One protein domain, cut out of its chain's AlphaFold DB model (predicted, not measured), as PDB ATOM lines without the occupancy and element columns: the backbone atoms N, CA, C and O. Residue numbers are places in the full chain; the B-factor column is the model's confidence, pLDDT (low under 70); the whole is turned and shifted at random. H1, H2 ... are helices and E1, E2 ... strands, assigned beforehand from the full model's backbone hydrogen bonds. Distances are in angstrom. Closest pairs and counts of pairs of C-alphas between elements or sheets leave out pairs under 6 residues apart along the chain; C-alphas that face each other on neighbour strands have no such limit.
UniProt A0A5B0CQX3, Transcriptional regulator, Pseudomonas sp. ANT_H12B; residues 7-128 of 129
ATOM      1  N   ASP A   7     170.320 150.830 193.309       88.75
ATOM      2  CA  ASP A   7     170.068 152.223 192.920       88.75
ATOM      3  C   ASP A   7     168.856 152.341 191.981       88.75
ATOM      4  O   ASP A   7     168.027 153.245 192.116       88.75
ATOM      5  N   LEU A   8     168.682 151.384 191.061       90.81
ATOM      6  CA  LEU A   8     167.486 151.328 190.221       90.81
ATOM      7  C   LEU A   8     166.234 150.999 191.049       90.81
ATOM      8  O   LEU A   8     165.201 151.638 190.860       90.81
ATOM      9  N   ILE A   9     166.306 150.027 191.963       92.69
ATOM     10  CA  ILE A   9     165.176 149.666 192.839       92.69
ATOM     11  C   ILE A   9     164.791 150.840 193.744       92.69
ATOM     12  O   ILE A   9     163.610 151.153 193.862       92.69
ATOM     13  N   GLU A  10     165.768 151.513 194.346       92.31
ATOM     14  CA  GLU A  10     165.589 152.712 195.164       92.31
ATOM     15  C   GLU A  10     164.848 153.795 194.378       92.31
ATOM     16  O   GLU A  10     163.815 154.290 194.834       92.31
ATOM     17  N   ARG A  11     165.304 154.093 193.151       91.19
ATOM     18  CA  ARG A  11     164.631 155.043 192.255       91.19
ATOM     19  C   ARG A  11     163.173 154.645 192.033       91.19
ATOM     20  O   ARG A  11     162.284 155.472 192.202       91.19
ATOM     21  N   LEU A  12     162.911 153.382 191.693       92.56
ATOM     22  CA  LEU A  12     161.553 152.875 191.470       92.56
ATOM     23  C   LEU A  12     160.672 153.025 192.719       92.56
ATOM     24  O   LEU A  12     159.540 153.493 192.618       92.56
ATOM     25  N   LEU A  13     161.175 152.665 193.899       93.06
ATOM     26  CA  LEU A  13     160.427 152.764 195.154       93.06
ATOM     27  C   LEU A  13     160.158 154.220 195.559       93.06
ATOM     28  O   LEU A  13     159.056 154.515 196.026       93.06
ATOM     29  N   HIS A  14     161.098 155.141 195.332       91.69
ATOM     30  CA  HIS A  14     160.861 156.575 195.520       91.69
ATOM     31  C   HIS A  14     159.782 157.117 194.582       91.69
ATOM     32  O   HIS A  14     158.957 157.929 195.004       91.69
ATOM     33  N   GLU A  15     159.754 156.660 193.329       91.31
ATOM     34  CA  GLU A  15     158.696 157.020 192.383       91.31
ATOM     35  C   GLU A  15     157.339 156.460 192.826       91.31
ATOM     36  O   GLU A  15     156.337 157.148 192.702       91.31
ATOM     37  N   VAL A  16     157.278 155.261 193.418       91.31
ATOM     38  CA  VAL A  16     156.032 154.751 194.029       91.31
ATOM     39  C   VAL A  16     155.630 155.565 195.266       91.31
ATOM     40  O   VAL A  16     154.445 155.819 195.480       91.31
ATOM     41  N   GLN A  17     156.597 155.990 196.082       89.19
ATOM     42  CA  GLN A  17     156.355 156.771 197.299       89.19
ATOM     43  C   GLN A  17     155.767 158.153 197.001       89.19
ATOM     44  O   GLN A  17     154.834 158.588 197.676       89.19
ATOM     45  N   HIS A  18     156.334 158.850 196.015       84.31
ATOM     46  CA  HIS A  18     155.962 160.220 195.664       84.31
ATOM     47  C   HIS A  18     154.957 160.297 194.508       84.31
ATOM     48  O   HIS A  18     154.282 161.313 194.337       84.31
ATOM     49  N   GLY A  19     154.866 159.249 193.694       71.12
ATOM     50  CA  GLY A  19     154.120 159.241 192.447       71.12
ATOM     51  C   GLY A  19     152.633 159.003 192.650       71.12
ATOM     52  O   GLY A  19     152.192 157.954 193.111       71.12
ATOM     53  N   GLU A  20     151.831 159.980 192.239       66.62
ATOM     54  CA  GLU A  20     150.379 159.829 192.092       66.62
ATOM     55  C   GLU A  20     149.988 159.374 190.672       66.62
ATOM     56  O   GLU A  20     148.901 158.829 190.455       66.62
ATOM     57  N   ALA A  21     150.896 159.577 189.711       76.62
ATOM     58  CA  ALA A  21     150.730 159.269 188.295       76.62
ATOM     59  C   ALA A  21     151.030 157.795 187.963       76.62
ATOM     60  O   ALA A  21     151.467 157.018 188.810       76.62
ATOM     61  N   SER A  22     150.789 157.409 186.707       85.38
ATOM     62  CA  SER A  22     151.090 156.066 186.208       85.38
ATOM     63  C   SER A  22     152.569 155.721 186.385       85.38
ATOM     64  O   SER A  22     153.452 156.448 185.926       85.38
ATOM     65  N   PHE A  23     152.822 154.575 186.999       90.06
ATOM     66  CA  PHE A  23     154.141 154.021 187.206       90.06
ATOM     67  C   PHE A  23     154.728 153.565 185.871       90.06
ATOM     68  O   PHE A  23     154.161 152.735 185.159       90.06
ATOM     69  N   THR A  24     155.857 154.160 185.494       91.69
ATOM     70  CA  THR A  24     156.493 153.947 184.188       91.69
ATOM     71  C   THR A  24     157.949 153.510 184.366       91.69
ATOM     72  O   THR A  24     158.869 154.289 184.118       91.69
ATOM     73  N   PRO A  25     158.200 152.238 184.742       90.50
ATOM     74  CA  PRO A  25     159.538 151.758 185.107       90.50
ATOM     75  C   PRO A  25     160.583 151.984 184.009       90.50
ATOM     76  O   PRO A  25     161.723 152.349 184.283       90.50
ATOM     77  N   ARG A  26     160.178 151.857 182.741       90.38
ATOM     78  CA  ARG A  26     161.049 152.122 181.586       90.38
ATOM     79  C   ARG A  26     161.506 153.578 181.511       90.38
ATOM     80  O   ARG A  26     162.670 153.823 181.220       90.38
ATOM     81  N   SER A  27     160.607 154.522 181.778       91.31
ATOM     82  CA  SER A  27     160.920 155.952 181.754       91.31
ATOM     83  C   SER A  27     161.776 156.362 182.950       91.31
ATOM     84  O   SER A  27     162.604 157.260 182.823       91.31
ATOM     85  N   TYR A  28     161.627 155.695 184.096       90.75
ATOM     86  CA  TYR A  28     162.507 155.902 185.250       90.75
ATOM     87  C   TYR A  28     163.921 155.374 184.990       90.75
ATOM     88  O   TYR A  28     164.887 156.076 185.273       90.75
ATOM     89  N   ALA A  29     164.053 154.202 184.362       91.19
ATOM     90  CA  ALA A  29     165.347 153.665 183.935       91.19
ATOM     91  C   ALA A  29     166.077 154.593 182.945       91.19
ATOM     92  O   ALA A  29     167.291 154.765 183.036       91.19
ATOM     93  N   GLU A  30     165.344 155.224 182.018       91.00
ATOM     94  CA  GLU A  30     165.899 156.234 181.102       91.00
ATOM     95  C   GLU A  30     166.454 157.448 181.833       91.00
ATOM     96  O   GLU A  30     167.558 157.897 181.529       91.00
ATOM     97  N   GLN A  31     165.693 157.967 182.796       90.12
ATOM     98  CA  GLN A  31     166.121 159.105 183.602       90.12
ATOM     99  C   GLN A  31     167.348 158.753 184.439       90.12
ATOM    100  O   GLN A  31     168.316 159.502 184.410       90.12
ATOM    101  N   TYR A  32     167.346 157.590 185.096       89.31
ATOM    102  CA  TYR A  32     168.484 157.087 185.865       89.31
ATOM    103  C   TYR A  32     169.762 157.000 185.017       89.31
ATOM    104  O   TYR A  32     170.799 157.544 185.392       89.31
ATOM    105  N   ALA A  33     169.681 156.384 183.832       89.69
ATOM    106  CA  ALA A  33     170.825 156.271 182.931       89.69
ATOM    107  C   ALA A  33     171.332 157.642 182.454       89.69
ATOM    108  O   ALA A  33     172.538 157.870 182.375       89.69
ATOM    109  N   ALA A  34     170.422 158.575 182.151       89.06
ATOM    110  CA  ALA A  34     170.786 159.931 181.746       89.06
ATOM    111  C   ALA A  34     171.446 160.734 182.884       89.06
ATOM    112  O   ALA A  34     172.384 161.495 182.634       89.06
ATOM    113  N   GLU A  35     170.975 160.557 184.120       87.81
ATOM    114  CA  GLU A  35     171.512 161.197 185.328       87.81
ATOM    115  C   GLU A  35     172.949 160.720 185.574       87.81
ATOM    116  O   GLU A  35     173.878 161.525 185.580       87.81
ATOM    117  N   LYS A  36     173.164 159.404 185.589       85.44
ATOM    118  CA  LYS A  36     174.490 158.793 185.742       85.44
ATOM    119  C   LYS A  36     175.462 159.140 184.612       85.44
ATOM    120  O   LYS A  36     176.618 159.472 184.871       85.44
ATOM    121  N   ALA A  37     174.992 159.169 183.363       86.56
ATOM    122  CA  ALA A  37     175.805 159.630 182.238       86.56
ATOM    123  C   ALA A  37     176.226 161.105 182.391       86.56
ATOM    124  O   ALA A  37     177.306 161.491 181.944       86.56
ATOM    125  N   THR A  38     175.395 161.928 183.040       85.88
ATOM    126  CA  THR A  38     175.719 163.328 183.362       85.88
ATOM    127  C   THR A  38     176.731 163.428 184.508       85.88
ATOM    128  O   THR A  38     177.603 164.295 184.472       85.88
ATOM    129  N   GLU A  39     176.662 162.520 185.485       84.19
ATOM    130  CA  GLU A  39     177.642 162.373 186.575       84.19
ATOM    131  C   GLU A  39     178.997 161.817 186.093       84.19
ATOM    132  O   GLU A  39     179.991 161.872 186.816       84.19
ATOM    133  N   GLY A  40     179.063 161.347 184.843       81.38
ATOM    134  CA  GLY A  40     180.256 160.745 184.251       81.38
ATOM    135  C   GLY A  40     180.461 159.284 184.648       81.38
ATOM    136  O   GLY A  40     181.550 158.751 184.437       81.38
ATOM    137  N   GLU A  41     179.437 158.640 185.211       78.44
ATOM    138  CA  GLU A  41     179.434 157.210 185.504       78.44
ATOM    139  C   GLU A  41     179.017 156.400 184.270       78.44
ATOM    140  O   GLU A  41     178.124 156.781 183.507       78.44
ATOM    141  N   GLU A  42     179.678 155.260 184.062       73.62
ATOM    142  CA  GLU A  42     179.341 154.341 182.978       73.62
ATOM    143  C   GLU A  42     178.135 153.497 183.400       73.62
ATOM    144  O   GLU A  42     178.249 152.570 184.201       73.62
ATOM    145  N   THR A  43     176.955 153.839 182.887       72.44
ATOM    146  CA  THR A  43     175.753 153.035 183.115       72.44
ATOM    147  C   THR A  43     175.722 151.807 182.235       72.44
ATOM    148  O   THR A  43     176.184 151.822 181.092       72.44
ATOM    149  N   GLU A  44     175.040 150.778 182.726       78.50
ATOM    150  CA  GLU A  44     174.645 149.633 181.918       78.50
ATOM    151  C   GLU A  44     173.848 150.051 180.670       78.50
ATOM    152  O   GLU A  44     173.354 151.174 180.533       78.50
ATOM    153  N   ASN A  45     173.702 149.112 179.734       88.69
ATOM    154  CA  ASN A  45     172.952 149.353 178.511       88.69
ATOM    155  C   ASN A  45     171.504 149.774 178.828       88.69
ATOM    156  O   ASN A  45     170.798 149.098 179.575       88.69
ATOM    157  N   LEU A  46     171.041 150.866 178.216       88.81
ATOM    158  CA  LEU A  46     169.713 151.411 178.479       88.81
ATOM    159  C   LEU A  46     168.582 150.403 178.213       88.81
ATOM    160  O   LEU A  46     167.610 150.356 178.966       88.81
ATOM    161  N   ASP A  47     168.691 149.592 177.161       90.19
ATOM    162  CA  ASP A  47     167.697 148.561 176.859       90.19
ATOM    163  C   ASP A  47     167.669 147.479 177.947       90.19
ATOM    164  O   ASP A  47     166.596 146.977 178.290       90.19
ATOM    165  N   HIS A  48     168.828 147.173 178.541       90.19
ATOM    166  CA  HIS A  48     168.923 146.281 179.691       90.19
ATOM    167  C   HIS A  48     168.251 146.894 180.924       90.19
ATOM    168  O   HIS A  48     167.354 146.270 181.485       90.19
ATOM    169  N   LEU A  49     168.582 148.139 181.281       90.81
ATOM    170  CA  LEU A  49     167.976 148.835 182.425       90.81
ATOM    171  C   LEU A  49     166.449 148.923 182.305       90.81
ATOM    172  O   LEU A  49     165.731 148.677 183.269       90.81
ATOM    173  N   LYS A  50     165.929 149.209 181.106       91.94
ATOM    174  CA  LYS A  50     164.482 149.215 180.832       91.94
ATOM    175  C   LYS A  50     163.833 147.851 181.040       91.94
ATOM    176  O   LYS A  50     162.693 147.791 181.506       91.94
ATOM    177  N   ALA A  51     164.508 146.778 180.632       92.56
ATOM    178  CA  ALA A  51     164.014 145.420 180.819       92.56
ATOM    179  C   ALA A  51     163.989 145.069 182.310       92.56
ATOM    180  O   ALA A  51     162.934 144.710 182.828       92.56
ATOM    181  N   VAL A  52     165.114 145.291 182.993       92.12
ATOM    182  CA  VAL A  52     165.292 145.035 184.424       92.12
ATOM    183  C   VAL A  52     164.301 145.839 185.267       92.12
ATOM    184  O   VAL A  52     163.653 145.271 186.136       92.12
ATOM    185  N   ALA A  53     164.075 147.121 184.968       92.81
ATOM    186  CA  ALA A  53     163.096 147.938 185.687       92.81
ATOM    187  C   ALA A  53     161.667 147.374 185.595       92.81
ATOM    188  O   ALA A  53     160.911 147.422 186.564       92.81
ATOM    189  N   GLY A  54     161.291 146.824 184.436       92.38
ATOM    190  CA  GLY A  54     160.002 146.149 184.266       92.38
ATOM    191  C   GLY A  54     159.927 144.795 184.980       92.38
ATOM    192  O   GLY A  54     158.847 144.383 185.396       92.38
ATOM    193  N   GLU A  55     161.053 144.096 185.137       93.31
ATOM    194  CA  GLU A  55     161.111 142.883 185.958       93.31
ATOM    195  C   GLU A  55     161.011 143.216 187.448       93.31
ATOM    196  O   GLU A  55     160.248 142.570 188.159       93.31
ATOM    197  N   TYR A  56     161.696 144.266 187.905       93.31
ATOM    198  CA  TYR A  56     161.617 144.742 189.284       93.31
ATOM    199  C   TYR A  56     160.224 145.220 189.657       93.31
ATOM    200  O   TYR A  56     159.763 144.875 190.734       93.31
ATOM    201  N   GLU A  57     159.512 145.930 188.779       92.81
ATOM    202  CA  GLU A  57     158.098 146.259 189.009       92.81
ATOM    203  C   GLU A  57     157.285 145.005 189.357       92.81
ATOM    204  O   GLU A  57     156.619 144.953 190.392       92.81
ATOM    205  N   LYS A  58     157.362 143.974 188.506       92.62
ATOM    206  CA  LYS A  58     156.622 142.724 188.712       92.62
ATOM    207  C   LYS A  58     157.065 142.010 189.977       92.62
ATOM    208  O   LYS A  58     156.215 141.534 190.715       92.62
ATOM    209  N   LEU A  59     158.370 141.947 190.222       93.00
ATOM    210  CA  LEU A  59     158.940 141.284 191.388       93.00
ATOM    211  C   LEU A  59     158.508 141.979 192.682       93.00
ATOM    212  O   LEU A  59     158.021 141.324 193.596       93.00
ATOM    213  N   LEU A  60     158.623 143.306 192.749       93.56
ATOM    214  CA  LEU A  60     158.211 144.100 193.907       93.56
ATOM    215  C   LEU A  60     156.709 143.957 194.171       93.56
ATOM    216  O   LEU A  60     156.300 143.903 195.330       93.56
ATOM    217  N   LEU A  61     155.897 143.873 193.116       92.75
ATOM    218  CA  LEU A  61     154.460 143.647 193.225       92.75
ATOM    219  C   LEU A  61     154.140 142.221 193.702       92.75
ATOM    220  O   LEU A  61     153.341 142.040 194.615       92.75
ATOM    221  N   GLU A  62     154.776 141.208 193.112       93.06
ATOM    222  CA  GLU A  62     154.557 139.793 193.433       93.06
ATOM    223  C   GLU A  62     154.994 139.455 194.865       93.06
ATOM    224  O   GLU A  62     154.311 138.707 195.561       93.06
ATOM    225  N   ARG A  63     156.093 140.058 195.331       92.50
ATOM    226  CA  ARG A  63     156.644 139.886 196.686       92.50
ATOM    227  C   ARG A  63     156.032 140.841 197.729       92.50
ATOM    228  O   ARG A  63     156.415 140.819 198.901       92.50
ATOM    229  N   GLY A  64     155.092 141.697 197.320       92.75
ATOM    230  CA  GLY A  64     154.337 142.578 198.214       92.75
ATOM    231  C   GLY A  64     155.121 143.765 198.785       92.75
ATOM    232  O   GLY A  64     154.788 144.248 199.866       92.75
ATOM    233  N   TYR A  65     156.156 144.251 198.099       94.06
ATOM    234  CA  TYR A  65     156.815 145.528 198.421       94.06
ATOM    235  C   TYR A  65     155.998 146.729 197.931       94.06
ATOM    236  O   TYR A  65     155.979 147.780 198.571       94.06
ATOM    237  N   ILE A  66     155.313 146.568 196.802       93.88
ATOM    238  CA  ILE A  66     154.395 147.566 196.252       93.88
ATOM    239  C   ILE A  66     153.037 146.919 196.025       93.88
ATOM    240  O   ILE A  66     152.946 145.721 195.766       93.88
ATOM    241  N   GLU A  67     151.977 147.710 196.105       93.06
ATOM    242  CA  GLU A  67     150.621 147.252 195.809       93.06
ATOM    243  C   GLU A  67     149.885 148.282 194.946       93.06
ATOM    244  O   GLU A  67     150.213 149.471 194.994       93.06
ATOM    245  N   PRO A  68     148.922 147.861 194.103       91.75
ATOM    246  CA  PRO A  68     148.157 148.789 193.285       91.75
ATOM    247  C   PRO A  68     147.425 149.773 194.188       91.75
ATOM    248  O   PRO A  68     146.769 149.392 195.159       91.75
ATOM    249  N   ARG A  69     147.532 151.059 193.855       89.88
ATOM    250  CA  ARG A  69     146.884 152.106 194.634       89.88
ATOM    251  C   ARG A  69     145.365 151.872 194.625       89.88
ATOM    252  O   ARG A  69     144.796 151.707 193.543       89.88
ATOM    253  N   PRO A  70     144.688 151.898 195.786       88.88
ATOM    254  CA  PRO A  70     143.236 151.769 195.844       88.88
ATOM    255  C   PRO A  70     142.537 152.884 195.062       88.88
ATOM    256  O   PRO A  70     142.969 154.037 195.114       88.88
ATOM    257  N   GLU A  71     141.423 152.578 194.392       87.12
ATOM    258  CA  GLU A  71     140.630 153.577 193.652       87.12
ATOM    259  C   GLU A  71     140.203 154.754 194.549       87.12
ATOM    260  O   GLU A  71     140.230 155.905 194.119       87.12
ATOM    261  N   GLU A  72     139.920 154.487 195.830       85.06
ATOM    262  CA  GLU A  72     139.587 155.503 196.842       85.06
ATOM    263  C   GLU A  72     140.715 156.521 197.087       85.06
ATOM    264  O   GLU A  72     140.455 157.639 197.524       85.06
ATOM    265  N   GLN A  73     141.962 156.154 196.782       83.56
ATOM    266  CA  GLN A  73     143.146 157.012 196.879       83.56
ATOM    267  C   GLN A  73     143.582 157.564 195.507       83.56
ATOM    268  O   GLN A  73     144.684 158.094 195.370       83.56
ATOM    269  N   GLY A  74     142.740 157.432 194.473       83.25
ATOM    270  CA  GLY A  74     143.074 157.819 193.099       83.25
ATOM    271  C   GLY A  74     143.796 156.722 192.312       83.25
ATOM    272  O   GLY A  74     144.593 157.011 191.419       83.25
ATOM    273  N   GLY A  75     143.554 155.457 192.653       85.56
ATOM    274  CA  GLY A  75     144.025 154.301 191.901       85.56
ATOM    275  C   GLY A  75     143.572 154.324 190.442       85.56
ATOM    276  O   GLY A  75     142.390 154.473 190.152       85.56
ATOM    277  N   THR A  76     144.512 154.156 189.518       83.31
ATOM    278  CA  THR A  76     144.259 154.078 188.068       83.31
ATOM    279  C   THR A  76     144.507 152.674 187.512       83.31
ATOM    280  O   THR A  76     144.422 152.456 186.305       83.31
ATOM    281  N   GLY A  77     144.878 151.718 188.375       80.44
ATOM    282  CA  GLY A  77     145.353 150.385 187.984       80.44
ATOM    283  C   GLY A  77     146.755 150.378 187.365       80.44
ATOM    284  O   GLY A  77     147.278 149.313 187.065       80.44
ATOM    285  N   SER A  78     147.355 151.556 187.172       84.44
ATOM    286  CA  SER A  78     148.724 151.732 186.673       84.44
ATOM    287  C   SER A  78     149.599 152.511 187.654       84.44
ATOM    288  O   SER A  78     150.722 152.848 187.312       84.44
ATOM    289  N   ASN A  79     149.091 152.853 188.840       89.38
ATOM    290  CA  ASN A  79     149.833 153.496 189.920       89.38
ATOM    291  C   ASN A  79     149.845 152.594 191.159       89.38
ATOM    292  O   ASN A  79     148.907 151.829 191.404       89.38
ATOM    293  N   TYR A  80     150.919 152.693 191.935       92.38
ATOM    294  CA  TYR A  80     151.163 151.844 193.095       92.38
ATOM    295  C   TYR A  80     151.318 152.691 194.360       92.38
ATOM    296  O   TYR A  80     151.440 153.917 194.300       92.38
ATOM    297  N   ILE A  81     151.283 152.028 195.508       92.00
ATOM    298  CA  ILE A  81     151.668 152.575 196.807       92.00
ATOM    299  C   ILE A  81     152.682 151.639 197.463       92.00
ATOM    300  O   ILE A  81     152.703 150.435 197.190       92.00
ATOM    301  N   LEU A  82     153.544 152.200 198.313       93.12
ATOM    302  CA  LEU A  82     154.484 151.409 199.100       93.12
ATOM    303  C   LEU A  82     153.739 150.670 200.209       93.12
ATOM    304  O   LEU A  82     152.991 151.276 200.976       93.12
ATOM    305  N   THR A  83     154.014 149.376 200.333       93.38
ATOM    306  CA  THR A  83     153.614 148.611 201.514       93.38
ATOM    307  C   THR A  83     154.594 148.891 202.663       93.38
ATOM    308  O   THR A  83     155.685 149.430 202.436       93.38
ATOM    309  N   PRO A  84     154.293 148.472 203.908       90.94
ATOM    310  CA  PRO A  84     155.249 148.573 205.014       90.94
ATOM    311  C   PRO A  84     156.601 147.904 204.711       90.94
ATOM    312  O   PRO A  84     157.652 148.392 205.136       90.94
ATOM    313  N   ARG A  85     156.582 146.810 203.934       92.31
ATOM    314  CA  ARG A  85     157.787 146.109 203.482       92.31
ATOM    315  C   ARG A  85     158.552 146.938 202.448       92.31
ATOM    316  O   ARG A  85     159.758 147.101 202.590       92.31
ATOM    317  N   GLY A  86     157.859 147.527 201.469       93.06
ATOM    318  CA  GLY A  86     158.454 148.443 200.487       93.06
ATOM    319  C   GLY A  86     159.116 149.662 201.118       93.06
ATOM    320  O   GLY A  86     160.248 149.990 200.778       93.06
ATOM    321  N   SER A  87     158.454 150.303 202.084       91.75
ATOM    322  CA  SER A  87     159.032 151.433 202.823       91.75
ATOM    323  C   SER A  87     160.257 151.033 203.648       91.75
ATOM    324  O   SER A  87     161.216 151.802 203.737       91.75
ATOM    325  N   SER A  88     160.243 149.829 204.232       90.69
ATOM    326  CA  SER A  88     161.398 149.292 204.957       90.69
ATOM    327  C   SER A  88     162.564 149.030 204.009       90.69
ATOM    328  O   SER A  88     163.675 149.458 204.299       90.69
ATOM    329  N   LEU A  89     162.310 148.398 202.857       91.88
ATOM    330  CA  LEU A  89     163.328 148.159 201.833       91.88
ATOM    331  C   LEU A  89     163.936 149.477 201.367       91.88
ATOM    332  O   LEU A  89     165.152 149.611 201.415       91.88
ATOM    333  N   LEU A  90     163.096 150.451 201.004       91.31
ATOM    334  CA  LEU A  90     163.539 151.778 200.587       91.31
ATOM    335  C   LEU A  90     164.455 152.413 201.633       91.31
ATOM    336  O   LEU A  90     165.530 152.865 201.286       91.31
ATOM    337  N   SER A  91     164.082 152.369 202.913       88.62
ATOM    338  CA  SER A  91     164.905 152.941 203.990       88.62
ATOM    339  C   SER A  91     166.255 152.228 204.158       88.62
ATOM    340  O   SER A  91     167.252 152.864 204.492       88.62
ATOM    341  N   LEU A  92     166.307 150.910 203.935       87.25
ATOM    342  CA  LEU A  92     167.547 150.128 204.017       87.25
ATOM    343  C   LEU A  92     168.470 150.387 202.827       87.25
ATOM    344  O   LEU A  92     169.686 150.376 202.988       87.25
ATOM    345  N   ILE A  93     167.903 150.607 201.642       88.69
ATOM    346  CA  ILE A  93     168.679 150.880 200.433       88.69
ATOM    347  C   ILE A  93     168.838 152.373 200.160       88.69
ATOM    348  O   ILE A  93     169.496 152.694 199.188       88.69
ATOM    349  N   ASP A  94     168.293 153.277 200.974       84.69
ATOM    350  CA  ASP A  94     168.385 154.725 200.761       84.69
ATOM    351  C   ASP A  94     169.852 155.183 200.817       84.69
ATOM    352  O   ASP A  94     170.491 155.177 201.876       84.69
ATOM    353  N   SER A  95     170.387 155.572 199.660       75.12
ATOM    354  CA  SER A  95     171.754 156.082 199.496       75.12
ATOM    355  C   SER A  95     171.946 157.469 200.107       75.12
ATOM    356  O   SER A  95     173.078 157.896 200.344       75.12
ATOM    357  N   SER A  96     170.855 158.178 200.405       72.75
ATOM    358  CA  SER A  96     170.878 159.519 200.991       72.75
ATOM    359  C   SER A  96     171.249 159.506 202.476       72.75
ATOM    360  O   SER A  96     171.571 160.559 203.038       72.75
ATOM    361  N   ILE A  97     171.204 158.341 203.134       68.25
ATOM    362  CA  ILE A  97     171.512 158.194 204.559       68.25
ATOM    363  C   ILE A  97     173.021 157.911 204.733       68.25
ATOM    364  O   ILE A  97     173.503 156.834 204.377       68.25
ATOM    365  N   PRO A  98     173.808 158.835 205.318       65.06
ATOM    366  CA  PRO A  98     175.236 158.611 205.532       65.06
ATOM    367  C   PRO A  98     175.478 157.471 206.536       65.06
ATOM    368  O   PRO A  98     174.992 157.520 207.665       65.06
ATOM    369  N   GLY A  99     176.271 156.469 206.136       65.69
ATOM    370  CA  GLY A  99     176.540 155.254 206.923       65.69
ATOM    371  C   GLY A  99     175.627 154.062 206.597       65.69
ATOM    372  O   GLY A  99     175.753 153.021 207.237       65.69
ATOM    373  N   ASN A 100     174.748 154.194 205.597       66.69
ATOM    374  CA  ASN A 100     173.782 153.173 205.175       66.69
ATOM    375  C   ASN A 100     174.338 152.170 204.140       66.69
ATOM    376  O   ASN A 100     173.585 151.494 203.449       66.69
ATOM    377  N   ASP A 101     175.662 152.042 204.023       68.06
ATOM    378  CA  ASP A 101     176.289 151.017 203.175       68.06
ATOM    379  C   ASP A 101     176.080 149.597 203.730       68.06
ATOM    380  O   ASP A 101     176.090 148.614 202.987       68.06
ATOM    381  N   HIS A 102     175.884 149.473 205.050       76.12
ATOM    382  CA  HIS A 102     175.800 148.179 205.721       76.12
ATOM    383  C   HIS A 102     174.566 147.353 205.310       76.12
ATOM    384  O   HIS A 102     174.742 146.183 204.971       76.12
ATOM    385  N   PRO A 103     173.336 147.900 205.256       81.94
ATOM    386  CA  PRO A 103     172.174 147.107 204.865       81.94
ATOM    387  C   PRO A 103     172.208 146.646 203.408       81.94
ATOM    388  O   PRO A 103     171.856 145.498 203.146       81.94
ATOM    389  N   ARG A 104     172.688 147.484 202.473       85.81
ATOM    390  CA  ARG A 104     172.891 147.080 201.069       85.81
ATOM    391  C   ARG A 104     173.852 145.893 200.970       85.81
ATOM    392  O   ARG A 104     173.537 144.916 200.303       85.81
ATOM    393  N   GLN A 105     174.971 145.930 201.703       83.75
ATOM    394  CA  GLN A 105     175.916 144.809 201.751       83.75
ATOM    395  C   GLN A 105     175.284 143.533 202.311       83.75
ATOM    396  O   GLN A 105     175.442 142.471 201.721       83.75
ATOM    397  N   VAL A 106     174.544 143.623 203.420       86.56
ATOM    398  CA  VAL A 106     173.889 142.446 204.015       86.56
ATOM    399  C   VAL A 106     172.836 141.863 203.068       86.56
ATOM    400  O   VAL A 106     172.680 140.644 203.016       86.56
ATOM    401  N   LEU A 107     172.129 142.702 202.305       87.88
ATOM    402  CA  LEU A 107     171.204 142.259 201.262       87.88
ATOM    403  C   LEU A 107     171.953 141.573 200.109       87.88
ATOM    404  O   LEU A 107     171.587 140.461 199.738       87.88
ATOM    405  N   ASP A 108     173.036 142.161 199.599       87.31
ATOM    406  CA  ASP A 108     173.878 141.549 198.557       87.31
ATOM    407  C   ASP A 108     174.514 140.222 198.989       87.31
ATOM    408  O   ASP A 108     174.789 139.358 198.153       87.31
ATOM    409  N   GLU A 109     174.730 140.028 200.293       87.31
ATOM    410  CA  GLU A 109     175.215 138.766 200.851       87.31
ATOM    411  C   GLU A 109     174.195 137.614 200.738       87.31
ATOM    412  O   GLU A 109     174.566 136.443 200.877       87.31
ATOM    413  N   GLN A 110     172.923 137.913 200.460       88.38
ATOM    414  CA  GLN A 110     171.871 136.907 200.346       88.38
ATOM    415  C   GLN A 110     171.796 136.273 198.949       88.38
ATOM    416  O   GLN A 110     172.250 136.812 197.938       88.38
ATOM    417  N   GLU A 111     171.192 135.083 198.868       85.69
ATOM    418  CA  GLU A 111     170.941 134.438 197.574       85.69
ATOM    419  C   GLU A 111     169.815 135.139 196.796       85.69
ATOM    420  O   GLU A 111     169.995 135.437 195.610       85.69
ATOM    421  N   ASP A 112     168.712 135.449 197.487       89.44
ATOM    422  CA  ASP A 112     167.586 136.265 197.016       89.44
ATOM    423  C   ASP A 112     167.189 137.260 198.116       89.44
ATOM    424  O   ASP A 112     166.475 136.932 199.063       89.44
ATOM    425  N   ALA A 113     167.699 138.481 198.000       88.81
ATOM    426  CA  ALA A 113     167.478 139.560 198.956       88.81
ATOM    427  C   ALA A 113     166.061 140.157 198.912       88.81
ATOM    428  O   ALA A 113     165.662 140.846 199.851       88.81
ATOM    429  N   LEU A 114     165.322 139.916 197.824       90.44
ATOM    430  CA  LEU A 114     163.938 140.360 197.643       90.44
ATOM    431  C   LEU A 114     162.932 139.239 197.935       90.44
ATOM    432  O   LEU A 114     161.721 139.441 197.810       90.44
ATOM    433  N   ASP A 115     163.403 138.053 198.317       91.88
ATOM    434  CA  ASP A 115     162.529 137.039 198.876       91.88
ATOM    435  C   ASP A 115     161.947 137.544 200.197       91.88
ATOM    436  O   ASP A 115     162.649 138.067 201.057       91.88
ATOM    437  N   GLU A 116     160.642 137.379 200.355       90.81
ATOM    438  CA  GLU A 116     159.889 137.877 201.500       90.81
ATOM    439  C   GLU A 116     160.401 137.346 202.845       90.81
ATOM    440  O   GLU A 116     160.453 138.104 203.813       90.81
ATOM    441  N   VAL A 117     160.821 136.078 202.909       89.62
ATOM    442  CA  VAL A 117     161.351 135.481 204.139       89.62
ATOM    443  C   VAL A 117     162.762 135.994 204.395       89.62
ATOM    444  O   VAL A 117     163.058 136.460 205.495       89.62
ATOM    445  N   THR A 118     163.616 135.956 203.371       90.62
ATOM    446  CA  THR A 118     165.003 136.429 203.467       90.62
ATOM    447  C   THR A 118     165.065 137.902 203.863       90.62
ATOM    448  O   THR A 118     165.823 138.284 204.757       90.62
ATOM    449  N   PHE A 119     164.246 138.739 203.227       90.94
ATOM    450  CA  PHE A 119     164.193 140.163 203.500       90.94
ATOM    451  C   PHE A 119     163.729 140.447 204.924       90.94
ATOM    452  O   PHE A 119     164.380 141.226 205.612       90.94
ATOM    453  N   ASP A 120     162.652 139.810 205.398       88.75
ATOM    454  CA  ASP A 120     162.152 140.043 206.757       88.75
ATOM    455  C   ASP A 120     163.206 139.634 207.814       88.75
ATOM    456  O   ASP A 120     163.374 140.325 208.826       88.75
ATOM    457  N   GLU A 121     163.993 138.578 207.568       88.38
ATOM    458  CA  GLU A 121     165.125 138.197 208.427       88.38
ATOM    459  C   GLU A 121     166.270 139.222 208.405       88.38
ATOM    460  O   GLU A 121     166.822 139.559 209.460       88.38
ATOM    461  N   VAL A 122     166.650 139.717 207.223       87.12
ATOM    462  CA  VAL A 122     167.722 140.715 207.064       87.12
ATOM    463  C   VAL A 122     167.310 142.060 207.646       87.12
ATOM    464  O   VAL A 122     168.056 142.636 208.438       87.12
ATOM    465  N   ALA A 123     166.112 142.539 207.319       85.38
ATOM    466  CA  ALA A 123     165.563 143.793 207.816       85.38
ATOM    467  C   ALA A 123     165.476 143.793 209.347       85.38
ATOM    468  O   ALA A 123     165.857 144.773 209.987       85.38
ATOM    469  N   SER A 124     165.075 142.665 209.946       83.94
ATOM    470  CA  SER A 124     165.062 142.506 211.403       83.94
ATOM    471  C   SER A 124     166.456 142.638 212.020       83.94
ATOM    472  O   SER A 124     166.596 143.216 213.094       83.94
ATOM    473  N   LYS A 125     167.504 142.129 211.362       79.31
ATOM    474  CA  LYS A 125     168.893 142.263 211.838       79.31
ATOM    475  C   LYS A 125     169.418 143.686 211.653       79.31
ATOM    476  O   LYS A 125     170.046 144.213 212.566       79.31
ATOM    477  N   ALA A 126     169.132 144.306 210.510       71.06
ATOM    478  CA  ALA A 126     169.578 145.656 210.179       71.06
ATOM    479  C   ALA A 126     168.957 146.729 211.092       71.06
ATOM    480  O   ALA A 126     169.631 147.687 211.440       71.06
ATOM    481  N   GLN A 127     167.709 146.548 211.543       64.44
ATOM    482  CA  GLN A 127     167.052 147.461 212.493       64.44
ATOM    483  C   GLN A 127     167.602 147.391 213.929       64.44
ATOM    484  O   GLN A 127     167.302 148.266 214.740       64.44
ATOM    485  N   ILE A 128     168.360 146.343 214.269       55.88
ATOM    486  CA  ILE A 128     168.926 146.128 215.612       55.88
ATOM    487  C   ILE A 128     170.397 146.593 215.686       55.88
ATOM    488  O   ILE A 128     170.943 146.683 216.788       55.88
TER     489      ILE A 128
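AT A GLANCE: This is residues 7 to 128 of the 129 residues of the protein "Transcriptional regulator" of Pseudomonas sp. ANT_H12B (UniProt A0A5B0CQX3). A small hairpin of two strands, E1 and E2, sits beside two groups of three helices that are joined where H1 packs on H4. H2 and H3 pack on H1 in one group, and the helical hairpin H5 and H6 packs on H4 in the other. The printed part has 122 residues, with elements in the order H1 H2 H3 E1 E2 H4 H5 H6, the strands antiparallel; the class is mostly helix. It is compact, with a radius of gyration of the C-alphas of 14.6 A and spans of 41 by 37 by 25 A.

IN THESE COORDINATES: E1 is residues 66 to 68 and E2 residues 80 to 82. H1 is residues 7 to 18, 16.4 A long, from C-alpha 7 at (170.068, 152.223, 192.920). H2 is residues 25 to 39, 21.0 A, and H3 residues 46 to 62, 24.3 A. H4 is residues 84 to 93, H5 101 to 108, and H6 116 to 126, ending at C-alpha 126 at (169.578, 145.656, 210.179).

HOW THE PARTS SIT: In the hairpin E1 and E2, N 67 and O 81 are 3.0 A apart, within hydrogen-bond range. The closest C-alphas of H1 and E2, Val 16 and Ile 81, are 5.6 A apart. H1 touches H4 at a steep tilt of 44 degrees, closest at the C-alphas of Glu 10 and Leu 90, 5.9 A. H2 touches H3, closest at the C-alphas of Arg 26 and Lys 50, 4.6 A. H5 touches H6 at a shallow tilt of 26 degrees, opposite ways, closest at the C-alphas of Pro 103 and Ala 126, 6.1 A. H2 and H6 are apart. In the six helices every O i to N i+4 pair is within hydrogen-bond range.

THE WHOLE: The C-alphas farthest apart, Gly 40 and Glu 72, are 42.9 A apart. The printed part has no cut; E1 to E2 is a long link of 11 residues. The pLDDT is under 70 at residues 20, 97 to 101 and 127 to 128.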